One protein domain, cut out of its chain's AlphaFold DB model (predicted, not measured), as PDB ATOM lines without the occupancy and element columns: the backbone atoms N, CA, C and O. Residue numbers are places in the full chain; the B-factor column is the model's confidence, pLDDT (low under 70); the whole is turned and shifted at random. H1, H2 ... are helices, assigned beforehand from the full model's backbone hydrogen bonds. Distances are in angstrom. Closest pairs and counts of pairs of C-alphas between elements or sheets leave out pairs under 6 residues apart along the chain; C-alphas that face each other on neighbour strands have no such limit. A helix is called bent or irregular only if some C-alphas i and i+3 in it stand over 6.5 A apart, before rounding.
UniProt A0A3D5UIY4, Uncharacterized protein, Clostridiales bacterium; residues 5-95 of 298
ATOM      1  N   ALA A   5     -24.539 -21.255 -29.082       83.94
ATOM      2  CA  ALA A   5     -23.799 -20.386 -29.984       83.94
ATOM      3  C   ALA A   5     -24.142 -18.899 -29.786       83.94
ATOM      4  O   ALA A   5     -23.221 -18.091 -29.725       83.94
ATOM      5  N   ASP A   6     -25.422 -18.554 -29.620       86.44
ATOM      6  CA  ASP A   6     -25.876 -17.171 -29.426       86.44
ATOM      7  C   ASP A   6     -25.386 -16.630 -28.073       86.44
ATOM      8  O   ASP A   6     -24.818 -15.546 -28.005       86.44
ATOM      9  N   VAL A   7     -25.486 -17.437 -27.008       86.38
ATOM     10  CA  VAL A   7     -25.011 -17.070 -25.660       86.38
ATOM     11  C   VAL A   7     -23.498 -16.826 -25.636       86.38
ATOM     12  O   VAL A   7     -23.028 -15.858 -25.035       86.38
ATOM     13  N   LEU A   8     -22.716 -17.696 -26.283       87.06
ATOM     14  CA  LEU A   8     -21.261 -17.538 -26.360       87.06
ATOM     15  C   LEU A   8     -20.858 -16.367 -27.265       87.06
ATOM     16  O   LEU A   8     -19.885 -15.674 -26.966       87.06
ATOM     17  N   GLN A   9     -21.596 -16.129 -28.352       87.25
ATOM     18  CA  GLN A   9     -21.361 -15.007 -29.254       87.25
ATOM     19  C   GLN A   9     -21.651 -13.665 -28.571       87.25
ATOM     20  O   GLN A   9     -20.828 -12.754 -28.665       87.25
ATOM     21  N   ASP A  10     -22.760 -13.556 -27.840       88.19
ATOM     22  CA  ASP A  10     -23.099 -12.362 -27.062       88.19
ATOM     23  C   ASP A  10     -22.066 -12.099 -25.964       88.19
ATOM     24  O   ASP A  10     -21.606 -10.967 -25.803       88.19
ATOM     25  N   TYR A  11     -21.621 -13.147 -25.264       90.31
ATOM     26  CA  TYR A  11     -20.545 -13.028 -24.283       90.31
ATOM     27  C   TYR A  11     -19.259 -12.475 -24.912       90.31
ATOM     28  O   TYR A  11     -18.721 -11.481 -24.430       90.31
ATOM     29  N   LEU A  12     -18.789 -13.063 -26.018       88.00
ATOM     30  CA  LEU A  12     -17.575 -12.612 -26.706       88.00
ATOM     31  C   LEU A  12     -17.695 -11.182 -27.250       88.00
ATOM     32  O   LEU A  12     -16.730 -10.420 -27.183       88.00
ATOM     33  N   ASN A  13     -18.869 -10.797 -27.753       88.31
ATOM     34  CA  ASN A  13     -19.129  -9.419 -28.165       88.31
ATOM     35  C   ASN A  13     -19.004  -8.458 -26.979       88.31
ATOM     36  O   ASN A  13     -18.337  -7.430 -27.099       88.31
ATOM     37  N   ASN A  14     -19.566  -8.807 -25.821       88.56
ATOM     38  CA  ASN A  14     -19.446  -7.981 -24.622       88.56
ATOM     39  C   ASN A  14     -17.989  -7.891 -24.144       88.56
ATOM     40  O   ASN A  14     -17.536  -6.801 -23.822       88.56
ATOM     41  N   VAL A  15     -17.201  -8.971 -24.195       88.00
ATOM     42  CA  VAL A  15     -15.762  -8.931 -23.845       88.00
ATOM     43  C   VAL A  15     -14.998  -7.879 -24.666       88.00
ATOM     44  O   VAL A  15     -14.078  -7.245 -24.151       88.00
ATOM     45  N   ILE A  16     -15.372  -7.676 -25.934       84.88
ATOM     46  CA  ILE A  16     -14.703  -6.730 -26.841       84.88
ATOM     47  C   ILE A  16     -15.259  -5.306 -26.696       84.88
ATOM     48  O   ILE A  16     -14.481  -4.349 -26.676       84.88
ATOM     49  N   TYR A  17     -16.585  -5.151 -26.636       86.56
ATOM     50  CA  TYR A  17     -17.254  -3.851 -26.779       86.56
ATOM     51  C   TYR A  17     -17.820  -3.277 -25.475       86.56
ATOM     52  O   TYR A  17     -17.915  -2.055 -25.357       86.56
ATOM     53  N   ASP A  18     -18.162  -4.122 -24.502       86.12
ATOM     54  CA  ASP A  18     -18.696  -3.716 -23.196       86.12
ATOM     55  C   ASP A  18     -18.182  -4.630 -22.062       86.12
ATOM     56  O   ASP A  18     -18.926  -5.451 -21.510       86.12
ATOM     57  N   PRO A  19     -16.882  -4.526 -21.715       80.94
ATOM     58  CA  PRO A  19     -16.239  -5.455 -20.785       80.94
ATOM     59  C   PRO A  19     -16.851  -5.439 -19.378       80.94
ATOM     60  O   PRO A  19     -16.744  -6.424 -18.655       80.94
ATOM     61  N   GLU A  20     -17.509  -4.343 -18.982       80.00
ATOM     62  CA  GLU A  20     -18.174  -4.218 -17.676       80.00
ATOM     63  C   GLU A  20     -19.415  -5.124 -17.559       80.00
ATOM     64  O   GLU A  20     -19.798  -5.495 -16.449       80.00
ATOM     65  N   HIS A  21     -20.002  -5.534 -18.688       82.94
ATOM     66  CA  HIS A  21     -21.196  -6.386 -18.757       82.94
ATOM     67  C   HIS A  21     -20.919  -7.781 -19.350       82.94
ATOM     68  O   HIS A  21     -21.845  -8.560 -19.599       82.94
ATOM     69  N   ALA A  22     -19.650  -8.138 -19.556       84.62
ATOM     70  CA  ALA A  22     -19.237  -9.432 -20.088       84.62
ATOM     71  C   ALA A  22     -19.294 -10.538 -19.014       84.62
ATOM     72  O   ALA A  22     -18.284 -10.894 -18.410       84.62
ATOM     73  N   VAL A  23     -20.482 -11.110 -18.778       86.69
ATOM     74  CA  VAL A  23     -20.693 -12.194 -17.796       86.69
ATOM     75  C   VAL A  23     -21.225 -13.455 -18.475       86.69
ATOM     76  O   VAL A  23     -22.264 -13.420 -19.129       86.69
ATOM     77  N   LEU A  24     -20.540 -14.586 -18.273       89.25
ATOM     78  CA  LEU A  24     -20.987 -15.906 -18.725       89.25
ATOM     79  C   LEU A  24     -21.500 -16.729 -17.538       89.25
ATOM     80  O   LEU A  24     -20.749 -17.076 -16.628       89.25
ATOM     81  N   ASP A  25     -22.787 -17.071 -17.559       89.00
ATOM     82  CA  ASP A  25     -23.409 -17.916 -16.539       89.00
ATOM     83  C   ASP A  25     -23.125 -19.400 -16.821       89.00
ATOM     84  O   ASP A  25     -23.823 -20.061 -17.594       89.00
ATOM     85  N   LEU A  26     -22.080 -19.928 -16.182       87.94
ATOM     86  CA  LEU A  26     -21.616 -21.305 -16.376       87.94
ATOM     87  C   LEU A  26     -22.666 -22.363 -15.999       87.94
ATOM     88  O   LEU A  26     -22.602 -23.475 -16.514       87.94
ATOM     89  N   GLN A  27     -23.629 -22.041 -15.127       86.62
ATOM     90  CA  GLN A  27     -24.672 -22.986 -14.706       86.62
ATOM     91  C   GLN A  27     -25.765 -23.163 -15.765       86.62
ATOM     92  O   GLN A  27     -26.485 -24.159 -15.745       86.62
ATOM     93  N   LYS A  28     -25.883 -22.212 -16.701       85.50
ATOM     94  CA  LYS A  28     -26.810 -22.294 -17.840       85.50
ATOM     95  C   LYS A  28     -26.233 -23.057 -19.030       85.50
ATOM     96  O   LYS A  28     -26.979 -23.379 -19.952       85.50
ATOM     97  N   LEU A  29     -24.932 -23.351 -19.017       87.69
ATOM     98  CA  LEU A  29     -24.291 -24.183 -20.029       87.69
ATOM     99  C   LEU A  29     -24.515 -25.672 -19.714       87.69
ATOM    100  O   LEU A  29     -24.416 -26.066 -18.546       87.69
ATOM    101  N   PRO A  30     -24.766 -26.522 -20.730       90.25
ATOM    102  CA  PRO A  30     -24.757 -27.971 -20.545       90.25
ATOM    103  C   PRO A  30     -23.435 -28.445 -19.936       90.25
ATOM    104  O   PRO A  30     -22.389 -27.855 -20.208       90.25
ATOM    105  N   GLU A  31     -23.470 -29.523 -19.146       87.81
ATOM    106  CA  GLU A  31     -22.295 -30.034 -18.414       87.81
ATOM    107  C   GLU A  31     -21.069 -30.242 -19.317       87.81
ATOM    108  O   GLU A  31     -19.957 -29.878 -18.937       87.81
ATOM    109  N   GLU A  32     -21.277 -30.721 -20.546       89.88
ATOM    110  CA  GLU A  32     -20.225 -30.936 -21.549       89.88
ATOM    111  C   GLU A  32     -19.494 -29.649 -21.990       89.88
ATOM    112  O   GLU A  32     -18.349 -29.716 -22.433       89.88
ATOM    113  N   PHE A  33     -20.104 -28.470 -21.821       88.81
ATOM    114  CA  PHE A  33     -19.521 -27.169 -22.177       88.81
ATOM    115  C   PHE A  33     -19.030 -26.359 -20.972       88.81
ATOM    116  O   PHE A  33     -18.440 -25.294 -21.160       88.81
ATOM    117  N   GLN A  34     -19.229 -26.823 -19.735       88.12
ATOM    118  CA  GLN A  34     -18.853 -26.049 -18.546       88.12
ATOM    119  C   GLN A  34     -17.338 -25.841 -18.425       88.12
ATOM    120  O   GLN A  34     -16.899 -24.760 -18.038       88.12
ATOM    121  N   GLU A  35     -16.525 -26.848 -18.759       90.88
ATOM    122  CA  GLU A  35     -15.060 -26.722 -18.749       90.88
ATOM    123  C   GLU A  35     -14.573 -25.754 -19.833       90.88
ATOM    124  O   GLU A  35     -13.750 -24.878 -19.564       90.88
ATOM    125  N   PHE A  36     -15.150 -25.840 -21.034       91.38
ATOM    126  CA  PHE A  36     -14.889 -24.882 -22.104       91.38
ATOM    127  C   PHE A  36     -15.271 -23.456 -21.687       91.38
ATOM    128  O   PHE A  36     -14.469 -22.540 -21.848       91.38
ATOM    129  N   GLY A  37     -16.448 -23.272 -21.082       90.12
ATOM    130  CA  GLY A  37     -16.902 -21.987 -20.554       90.12
ATOM    131  C   GLY A  37     -15.947 -21.414 -19.504       90.12
ATOM    132  O   GLY A  37     -15.619 -20.234 -19.571       90.12
ATOM    133  N   LYS A  38     -15.427 -22.239 -18.585       90.62
ATOM    134  CA  LYS A  38     -14.404 -21.813 -17.608       90.62
ATOM    135  C   LYS A  38     -13.124 -21.327 -18.289       90.62
ATOM    136  O   LYS A  38     -12.617 -20.265 -17.937       90.62
ATOM    137  N   ASN A  39     -12.622 -22.074 -19.274       90.12
ATOM    138  CA  ASN A  39     -11.429 -21.684 -20.034       90.12
ATOM    139  C   ASN A  39     -11.665 -20.404 -20.853       90.12
ATOM    140  O   ASN A  39     -10.767 -19.572 -20.965       90.12
ATOM    141  N   LEU A  40     -12.876 -20.221 -21.387       91.31
ATOM    142  CA  LEU A  40     -13.266 -19.028 -22.137       91.31
ATOM    143  C   LEU A  40     -13.370 -17.788 -21.242       91.31
ATOM    144  O   LEU A  40     -12.924 -16.713 -21.645       91.31
ATOM    145  N   VAL A  41     -13.913 -17.939 -20.031       90.56
ATOM    146  CA  VAL A  41     -13.924 -16.875 -19.017       90.56
ATOM    147  C   VAL A  41     -12.497 -16.491 -18.654       90.56
ATOM    148  O   VAL A  41     -12.144 -15.324 -18.762       90.56
ATOM    149  N   PHE A  42     -11.636 -17.470 -18.358       90.38
ATOM    150  CA  PHE A  42     -10.228 -17.206 -18.059       90.38
ATOM    151  C   PHE A  42      -9.500 -16.483 -19.207       90.38
ATOM    152  O   PHE A  42      -8.750 -15.537 -18.971       90.38
ATOM    153  N   PHE A  43      -9.728 -16.895 -20.458       90.38
ATOM    154  CA  PHE A  43      -9.172 -16.211 -21.628       90.38
ATOM    155  C   PHE A  43      -9.666 -14.761 -21.730       90.38
ATOM    156  O   PHE A  43      -8.874 -13.849 -21.971       90.38
ATOM    157  N   SER A  44     -10.961 -14.543 -21.512       90.38
ATOM    158  CA  SER A  44     -11.577 -13.216 -21.563       90.38
ATOM    159  C   SER A  44     -11.042 -12.306 -20.458       90.38
ATOM    160  O   SER A  44     -10.673 -11.168 -20.743       90.38
ATOM    161  N   ASP A  45     -10.898 -12.822 -19.235       89.69
ATOM    162  CA  ASP A  45     -10.263 -12.119 -18.117       89.69
ATOM    163  C   ASP A  45      -8.833 -11.707 -18.484       89.69
ATOM    164  O   ASP A  45      -8.443 -10.554 -18.288       89.69
ATOM    165  N   CYS A  46      -8.061 -12.607 -19.107       90.81
ATOM    166  CA  CYS A  46      -6.698 -12.306 -19.540       90.81
ATOM    167  C   CYS A  46      -6.644 -11.148 -20.555       90.81
ATOM    168  O   CYS A  46      -5.772 -10.278 -20.452       90.81
ATOM    169  N   VAL A  47      -7.579 -11.109 -21.513       89.69
ATOM    170  CA  VAL A  47      -7.698 -10.028 -22.509       89.69
ATOM    171  C   VAL A  47      -8.119  -8.710 -21.849       89.69
ATOM    172  O   VAL A  47      -7.533  -7.662 -22.138       89.69
ATOM    173  N   MET A  48      -9.088  -8.749 -20.931       88.12
ATOM    174  CA  MET A  48      -9.534  -7.563 -20.194       88.12
ATOM    175  C   MET A  48      -8.416  -6.981 -19.322       88.12
ATOM    176  O   MET A  48      -8.194  -5.769 -19.336       88.12
ATOM    177  N   GLU A  49      -7.657  -7.827 -18.619       91.06
ATOM    178  CA  GLU A  49      -6.493  -7.413 -17.830       91.06
ATOM    179  C   GLU A  49      -5.423  -6.724 -18.699       91.06
ATOM    180  O   GLU A  49      -4.869  -5.691 -18.305       91.06
ATOM    181  N   MET A  50      -5.143  -7.253 -19.898       92.06
ATOM    182  CA  MET A  50      -4.229  -6.618 -20.859       92.06
ATOM    183  C   MET A  50      -4.734  -5.239 -21.290       92.06
ATOM    184  O   MET A  50      -3.968  -4.271 -21.273       92.06
ATOM    185  N   GLY A  51      -6.018  -5.128 -21.645       89.38
ATOM    186  CA  GLY A  51      -6.640  -3.862 -22.037       89.38
ATOM    187  C   GLY A  51      -6.603  -2.820 -20.916       89.38
ATOM    188  O   GLY A  51      -6.266  -1.656 -21.153       89.38
ATOM    189  N   ALA A  52      -6.871  -3.241 -19.679       89.69
ATOM    190  CA  ALA A  52      -6.793  -2.388 -18.501       89.69
ATOM    191  C   ALA A  52      -5.364  -1.873 -18.257       89.69
ATOM    192  O   ALA A  52      -5.173  -0.665 -18.068       89.69
ATOM    193  N   LEU A  53      -4.355  -2.750 -18.327       92.56
ATOM    194  CA  LEU A  53      -2.952  -2.358 -18.173       92.56
ATOM    195  C   LEU A  53      -2.500  -1.421 -19.303       92.56
ATOM    196  O   LEU A  53      -1.877  -0.395 -19.033       92.56
ATOM    197  N   ALA A  54      -2.852  -1.714 -20.556       92.81
ATOM    198  CA  ALA A  54      -2.530  -0.855 -21.696       92.81
ATOM    199  C   ALA A  54      -3.150   0.547 -21.545       92.81
ATOM    200  O   ALA A  54      -2.467   1.559 -21.727       92.81
ATOM    201  N   LYS A  55      -4.422   0.624 -21.126       91.75
ATOM    202  CA  LYS A  55      -5.118   1.888 -20.831       91.75
ATOM    203  C   LYS A  55      -4.451   2.653 -19.687       91.75
ATOM    204  O   LYS A  55      -4.376   3.881 -19.741       91.75
ATOM    205  N   ALA A  56      -3.963   1.958 -18.661       92.62
ATOM    206  CA  ALA A  56      -3.242   2.571 -17.551       92.62
ATOM    207  C   ALA A  56      -1.890   3.156 -17.985       92.62
ATOM    208  O   ALA A  56      -1.624   4.328 -17.712       92.62
ATOM    209  N   ILE A  57      -1.082   2.376 -18.715       93.81
ATOM    210  CA  ILE A  57       0.210   2.808 -19.265       93.81
ATOM    211  C   ILE A  57       0.025   4.017 -20.189       93.81
ATOM    212  O   ILE A  57       0.739   5.006 -20.046       93.81
ATOM    213  N   SER A  58      -0.973   3.985 -21.078       92.75
ATOM    214  CA  SER A  58      -1.283   5.095 -21.992       92.75
ATOM    215  C   SER A  58      -1.612   6.405 -21.264       92.75
ATOM    216  O   SER A  58      -1.337   7.483 -21.786       92.75
ATOM    217  N   LYS A  59      -2.157   6.328 -20.044       93.06
ATOM    218  CA  LYS A  59      -2.434   7.487 -19.182       93.06
ATOM    219  C   LYS A  59      -1.263   7.861 -18.261       93.06
ATOM    220  O   LYS A  59      -1.422   8.746 -17.424       93.06
ATOM    221  N   GLY A  60      -0.126   7.170 -18.354       89.19
ATOM    222  CA  GLY A  60       1.021   7.353 -17.461       89.19
ATOM    223  C   GLY A  60       0.802   6.838 -16.033       89.19
ATOM    224  O   GLY A  60       1.591   7.145 -15.141       89.19
ATOM    225  N   ASN A  61      -0.252   6.056 -15.777       92.81
ATOM    226  CA  ASN A  61      -0.516   5.502 -14.452       92.81
ATOM    227  C   ASN A  61       0.283   4.207 -14.238       92.81
ATOM    228  O   ASN A  61      -0.180   3.110 -14.541       92.81
ATOM    229  N   LEU A  62       1.486   4.340 -13.679       91.00
ATOM    230  CA  LEU A  62       2.379   3.214 -13.381       91.00
ATOM    231  C   LEU A  62       2.162   2.610 -11.977       91.00
ATOM    232  O   LEU A  62       2.843   1.652 -11.610       91.00
ATOM    233  N   GLY A  63       1.218   3.143 -11.195       88.12
ATOM    234  CA  GLY A  63       0.856   2.640  -9.863       88.12
ATOM    235  C   GLY A  63      -0.241   1.571  -9.868       88.12
ATOM    236  O   GLY A  63      -0.686   1.164  -8.800       88.12
ATOM    237  N   VAL A  64      -0.704   1.148 -11.048       89.56
ATOM    238  CA  VAL A  64      -1.780   0.157 -11.182       89.56
ATOM    239  C   VAL A  64      -1.369  -1.238 -10.723       89.56
ATOM    240  O   VAL A  64      -0.199  -1.617 -10.780       89.56
ATOM    241  N   VAL A  65      -2.370  -2.013 -10.301       86.62
ATOM    242  CA  VAL A  65      -2.224  -3.444 -10.035       86.62
ATOM    243  C   VAL A  65      -1.908  -4.155 -11.351       86.62
ATOM    244  O   VAL A  65      -2.546  -3.895 -12.372       86.62
ATOM    245  N   LEU A  66      -0.894  -5.020 -11.332       89.56
ATOM    246  CA  LEU A  66      -0.496  -5.787 -12.507       89.56
ATOM    247  C   LEU A  66      -1.470  -6.953 -12.757       89.56
ATOM    248  O   LEU A  66      -1.969  -7.525 -11.787       89.56
ATOM    249  N   PRO A  67      -1.686  -7.340 -14.029       89.81
ATOM    250  CA  PRO A  67      -2.415  -8.551 -14.401       89.81
ATOM    251  C   PRO A  67      -1.900  -9.789 -13.669       89.81
ATOM    252  O   PRO A  67      -0.704  -9.860 -13.348       89.81
ATOM    253  N   SER A  68      -2.774 -10.778 -13.473       87.00
ATOM    254  CA  SER A  68      -2.456 -12.028 -12.778       87.00
ATOM    255  C   SER A  68      -1.122 -12.630 -13.248       87.00
ATOM    256  O   SER A  68      -0.840 -12.619 -14.451       87.00
ATOM    257  N   PRO A  69      -0.277 -13.187 -12.357       86.88
ATOM    258  CA  PRO A  69       0.958 -13.863 -12.757       86.88
ATOM    259  C   PRO A  69       0.735 -14.981 -13.780       86.88
ATOM    260  O   PRO A  69       1.614 -15.221 -14.593       86.88
ATOM    261  N   ILE A  70      -0.446 -15.608 -13.772       88.94
ATOM    262  CA  ILE A  70      -0.810 -16.715 -14.669       88.94
ATOM    263  C   ILE A  70      -1.171 -16.206 -16.083       88.94
ATOM    264  O   ILE A  70      -1.191 -16.971 -17.044       88.94
ATOM    265  N   ASN A  71      -1.424 -14.902 -16.238       90.31
ATOM    266  CA  ASN A  71      -1.654 -14.271 -17.533       90.31
ATOM    267  C   ASN A  71      -0.314 -13.995 -18.241       90.31
ATOM    268  O   ASN A  71       0.274 -12.909 -18.114       90.31
ATOM    269  N   GLU A  72       0.158 -14.997 -18.985       87.69
ATOM    270  CA  GLU A  72       1.347 -14.928 -19.849       87.69
ATOM    271  C   GLU A  72       1.136 -14.007 -21.062       87.69
ATOM    272  O   GLU A  72       2.081 -13.391 -21.554       87.69
ATOM    273  N   MET A  73      -0.110 -13.827 -21.520       88.75
ATOM    274  CA  MET A  73      -0.419 -12.932 -22.646       88.75
ATOM    275  C   MET A  73      -0.111 -11.467 -22.308       88.75
ATOM    276  O   MET A  73       0.283 -10.687 -23.175       88.75
ATOM    277  N   ALA A  74      -0.211 -11.098 -21.027       92.31
ATOM    278  CA  ALA A  74       0.166  -9.781 -20.530       92.31
ATOM    279  C   ALA A  74       1.682  -9.586 -20.327       92.31
ATOM    280  O   ALA A  74       2.089  -8.477 -19.967       92.31
ATOM    281  N   ALA A  75       2.533 -10.601 -20.537       90.44
ATOM    282  CA  ALA A  75       3.973 -10.505 -20.271       90.44
ATOM    283  C   ALA A  75       4.667  -9.317 -20.979       90.44
ATOM    284  O   ALA A  75       5.389  -8.581 -20.299       90.44
ATOM    285  N   PRO A  76       4.409  -9.018 -22.272       91.50
ATOM    286  CA  PRO A  76       5.012  -7.858 -22.936       91.50
ATOM    287  C   PRO A  76       4.582  -6.516 -22.323       91.50
ATOM    288  O   PRO A  76       5.399  -5.609 -22.173       91.50
ATOM    289  N   LEU A  77       3.312  -6.389 -21.918       92.50
ATOM    290  CA  LEU A  77       2.795  -5.174 -21.277       92.50
ATOM    291  C   LEU A  77       3.350  -4.999 -19.858       92.50
ATOM    292  O   LEU A  77       3.653  -3.878 -19.457       92.50
ATOM    293  N   LYS A  78       3.526  -6.097 -19.111       92.19
ATOM    294  CA  LYS A  78       4.195  -6.090 -17.800       92.19
ATOM    295  C   LYS A  78       5.658  -5.656 -17.931       92.19
ATOM    296  O   LYS A  78       6.113  -4.831 -17.144       92.19
ATOM    297  N   ALA A  79       6.373  -6.163 -18.938       90.38
ATOM    298  CA  ALA A  79       7.750  -5.761 -19.220       90.38
ATOM    299  C   ALA A  79       7.838  -4.266 -19.567       90.38
ATOM    300  O   ALA A  79       8.634  -3.545 -18.970       90.38
ATOM    301  N   LEU A  80       6.957  -3.773 -20.447       90.94
ATOM    302  CA  LEU A  80       6.884  -2.351 -20.789       90.94
ATOM    303  C   LEU A  80       6.577  -1.474 -19.565       90.94
ATOM    304  O   LEU A  80       7.214  -0.439 -19.368       90.94
ATOM    305  N   HIS A  81       5.628  -1.887 -18.720       93.38
ATOM    306  CA  HIS A  81       5.312  -1.199 -17.465       93.38
ATOM    307  C   HIS A  81       6.533  -1.105 -16.543       93.38
ATOM    308  O   HIS A  81       6.835  -0.021 -16.040       93.38
ATOM    309  N   ALA A  82       7.264  -2.209 -16.367       91.25
ATOM    310  CA  ALA A  82       8.474  -2.246 -15.554       91.25
ATOM    311  C   ALA A  82       9.564  -1.311 -16.107       91.25
ATOM    312  O   ALA A  82      10.130  -0.523 -15.347       91.25
ATOM    313  N   SER A  83       9.795  -1.333 -17.425       90.94
ATOM    314  CA  SER A  83      10.713  -0.421 -18.116       90.94
ATOM    315  C   SER A  83      10.343   1.047 -17.887       90.94
ATOM    316  O   SER A  83      11.188   1.836 -17.467       90.94
ATOM    317  N   LEU A  84       9.073   1.424 -18.068       92.06
ATOM    318  CA  LEU A  84       8.601   2.796 -17.840       92.06
ATOM    319  C   LEU A  84       8.737   3.230 -16.376       92.06
ATOM    320  O   LEU A  84       9.095   4.375 -16.085       92.06
ATOM    321  N   LYS A  85       8.475   2.320 -15.434       91.94
ATOM    322  CA  LYS A  85       8.633   2.587 -14.001       91.94
ATOM    323  C   LYS A  85      10.099   2.816 -13.641       91.94
ATOM    324  O   LYS A  85      10.394   3.736 -12.878       91.94
ATOM    325  N   HIS A  86      11.004   2.026 -14.216       90.75
ATOM    326  CA  HIS A  86      12.437   2.209 -14.034       90.75
ATOM    327  C   HIS A  86      12.916   3.542 -14.623       90.75
ATOM    328  O   HIS A  86      13.550   4.312 -13.908       90.75
ATOM    329  N   LEU A  87      12.503   3.891 -15.849       91.44
ATOM    330  CA  LEU A  87      12.815   5.194 -16.456       91.44
ATOM    331  C   LEU A  87      12.331   6.371 -15.624       91.44
ATOM    332  O   LEU A  87      13.045   7.359 -15.457       91.44
ATOM    333  N   THR A  88      11.116   6.267 -15.088       92.00
ATOM    334  CA  THR A  88      10.555   7.306 -14.223       92.00
ATOM    335  C   THR A  88      11.449   7.512 -13.002       92.00
ATOM    336  O   THR A  88      11.770   8.646 -12.649       92.00
ATOM    337  N   TRP A  89      11.903   6.421 -12.384       93.12
ATOM    338  CA  TRP A  89      12.828   6.483 -11.259       93.12
ATOM    339  C   TRP A  89      14.194   7.065 -11.657       93.12
ATOM    340  O   TRP A  89      14.681   7.958 -10.967       93.12
ATOM    341  N   GLN A  90      14.786   6.641 -12.778       93.44
ATOM    342  CA  GLN A  90      16.076   7.164 -13.255       93.44
ATOM    343  C   GLN A  90      16.003   8.662 -13.564       93.44
ATOM    344  O   GLN A  90      16.858   9.431 -13.131       93.44
ATOM    345  N   THR A  91      14.928   9.104 -14.217       93.06
ATOM    346  CA  THR A  91      14.673  10.525 -14.497       93.06
ATOM    347  C   THR A  91      14.593  11.339 -13.201       93.06
ATOM    348  O   THR A  91      15.135  12.441 -13.118       93.06
ATOM    349  N   GLN A  92      13.973  10.789 -12.150       93.88
ATOM    350  CA  GLN A  92      13.942  11.429 -10.832       93.88
ATOM    351  C   GLN A  92      15.325  11.505 -10.169       93.88
ATOM    352  O   GLN A  92      15.580  12.469  -9.448       93.88
ATOM    353  N   GLN A  93      16.211  10.528 -10.380       94.00
ATOM    354  CA  GLN A  93      17.585  10.585  -9.865       94.00
ATOM    355  C   GLN A  93      18.415  11.652 -10.590       94.00
ATOM    356  O   GLN A  93      19.059  12.469  -9.933       94.00
ATOM    357  N   VAL A  94      18.304  11.742 -11.920       94.75
ATOM    358  CA  VAL A  94      18.940  12.816 -12.707       94.75
ATOM    359  C   VAL A  94      18.464  14.191 -12.235       94.75
ATOM    360  O   VAL A  94      19.275  15.090 -12.022       94.75
ATOM    361  N   ALA A  95      17.160  14.353 -11.985       92.62
ATOM    362  CA  ALA A  95      16.602  15.599 -11.453       92.62
ATOM    363  C   ALA A  95      17.137  15.959 -10.053       92.62
ATOM    364  O   ALA A  95      17.189  17.135  -9.697       92.62
TER     365      ALA A  95
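Overview. This is residues 5 to 95 of the 298 residues of an uncharacterized protein of Clostridiales bacterium (UniProt A0A3D5UIY4). What does the model look like? It is a long, narrow row of three helices that run the same way, staggered along one axis: H2, the longest, is in the middle, with H1 beside it on one side and H3 on the other, shifted so far along that residues 89 to 95 of H3 stick out at one end. Two long links fold back along H2, residues 18 to 30 to begin H2 and residues 59 to 74 to begin H3. What is it made of, and how large is it? The printed part has 91 residues with three named helices in the order H1, H2, H3 and no named strand, and its class is all helix. The whole is loose, with a radius of gyration of the C-alphas of 17.2 A and spans of 60 by 23 by 15 A.

Along the chain. Where is the longest helix? H2 is residues 31 to 58, 41.1 A from first to last C-alpha, and C-alpha 31 is at (-22.295, -30.034, -18.414). It is irregular: C-alphas 32 and 35 are 7.2 A apart. Where are the other two? H1 is residues 5 to 17, 18.1 A long, with C-alpha 5 at (-23.799, -20.386, -29.984). H3 is residues 75 to 95, 30.3 A long, and ends with C-alpha 95 at (16.602, 15.599, -11.453).

Arrangement. How does H3 stand to H2? They touch, at a shallow tilt of 22 degrees and the same way, with residues 50 to 57 of H2 and 77 to 81 of H3 alone. Their closest C-alphas, those of Ile 57 and His 81, are 6.7 A apart. How does H1 stand to H2? They only just touch, with 3 pairs of C-alphas within 8 A, through residues 12 to 15 of H1 and 44 to 48 of H2 alone; the closest C-alphas, those of Val 15 and Ser 44, are 6.4 A apart. They run the same way at a shallow tilt of 11 degrees. Do H1 and H3 meet? They are apart. What do the backbones show? In H1 and H3 every O i to N i+4 pair is within hydrogen-bond range; in H2, 22 of 24 are.

Size, cuts and confidence. How far does it reach? Its outline is a rod, and the two C-alphas farthest apart, those of Pro 30 and Ala 95, are 60.8 A from each other. Which links are long? Both are: 13 residues from H1 to H2 and 16 from H2 to H3. Is anything missing or uncertain? The printed part has no cut; its mean pLDDT is 89.6, and no printed residue is under 70.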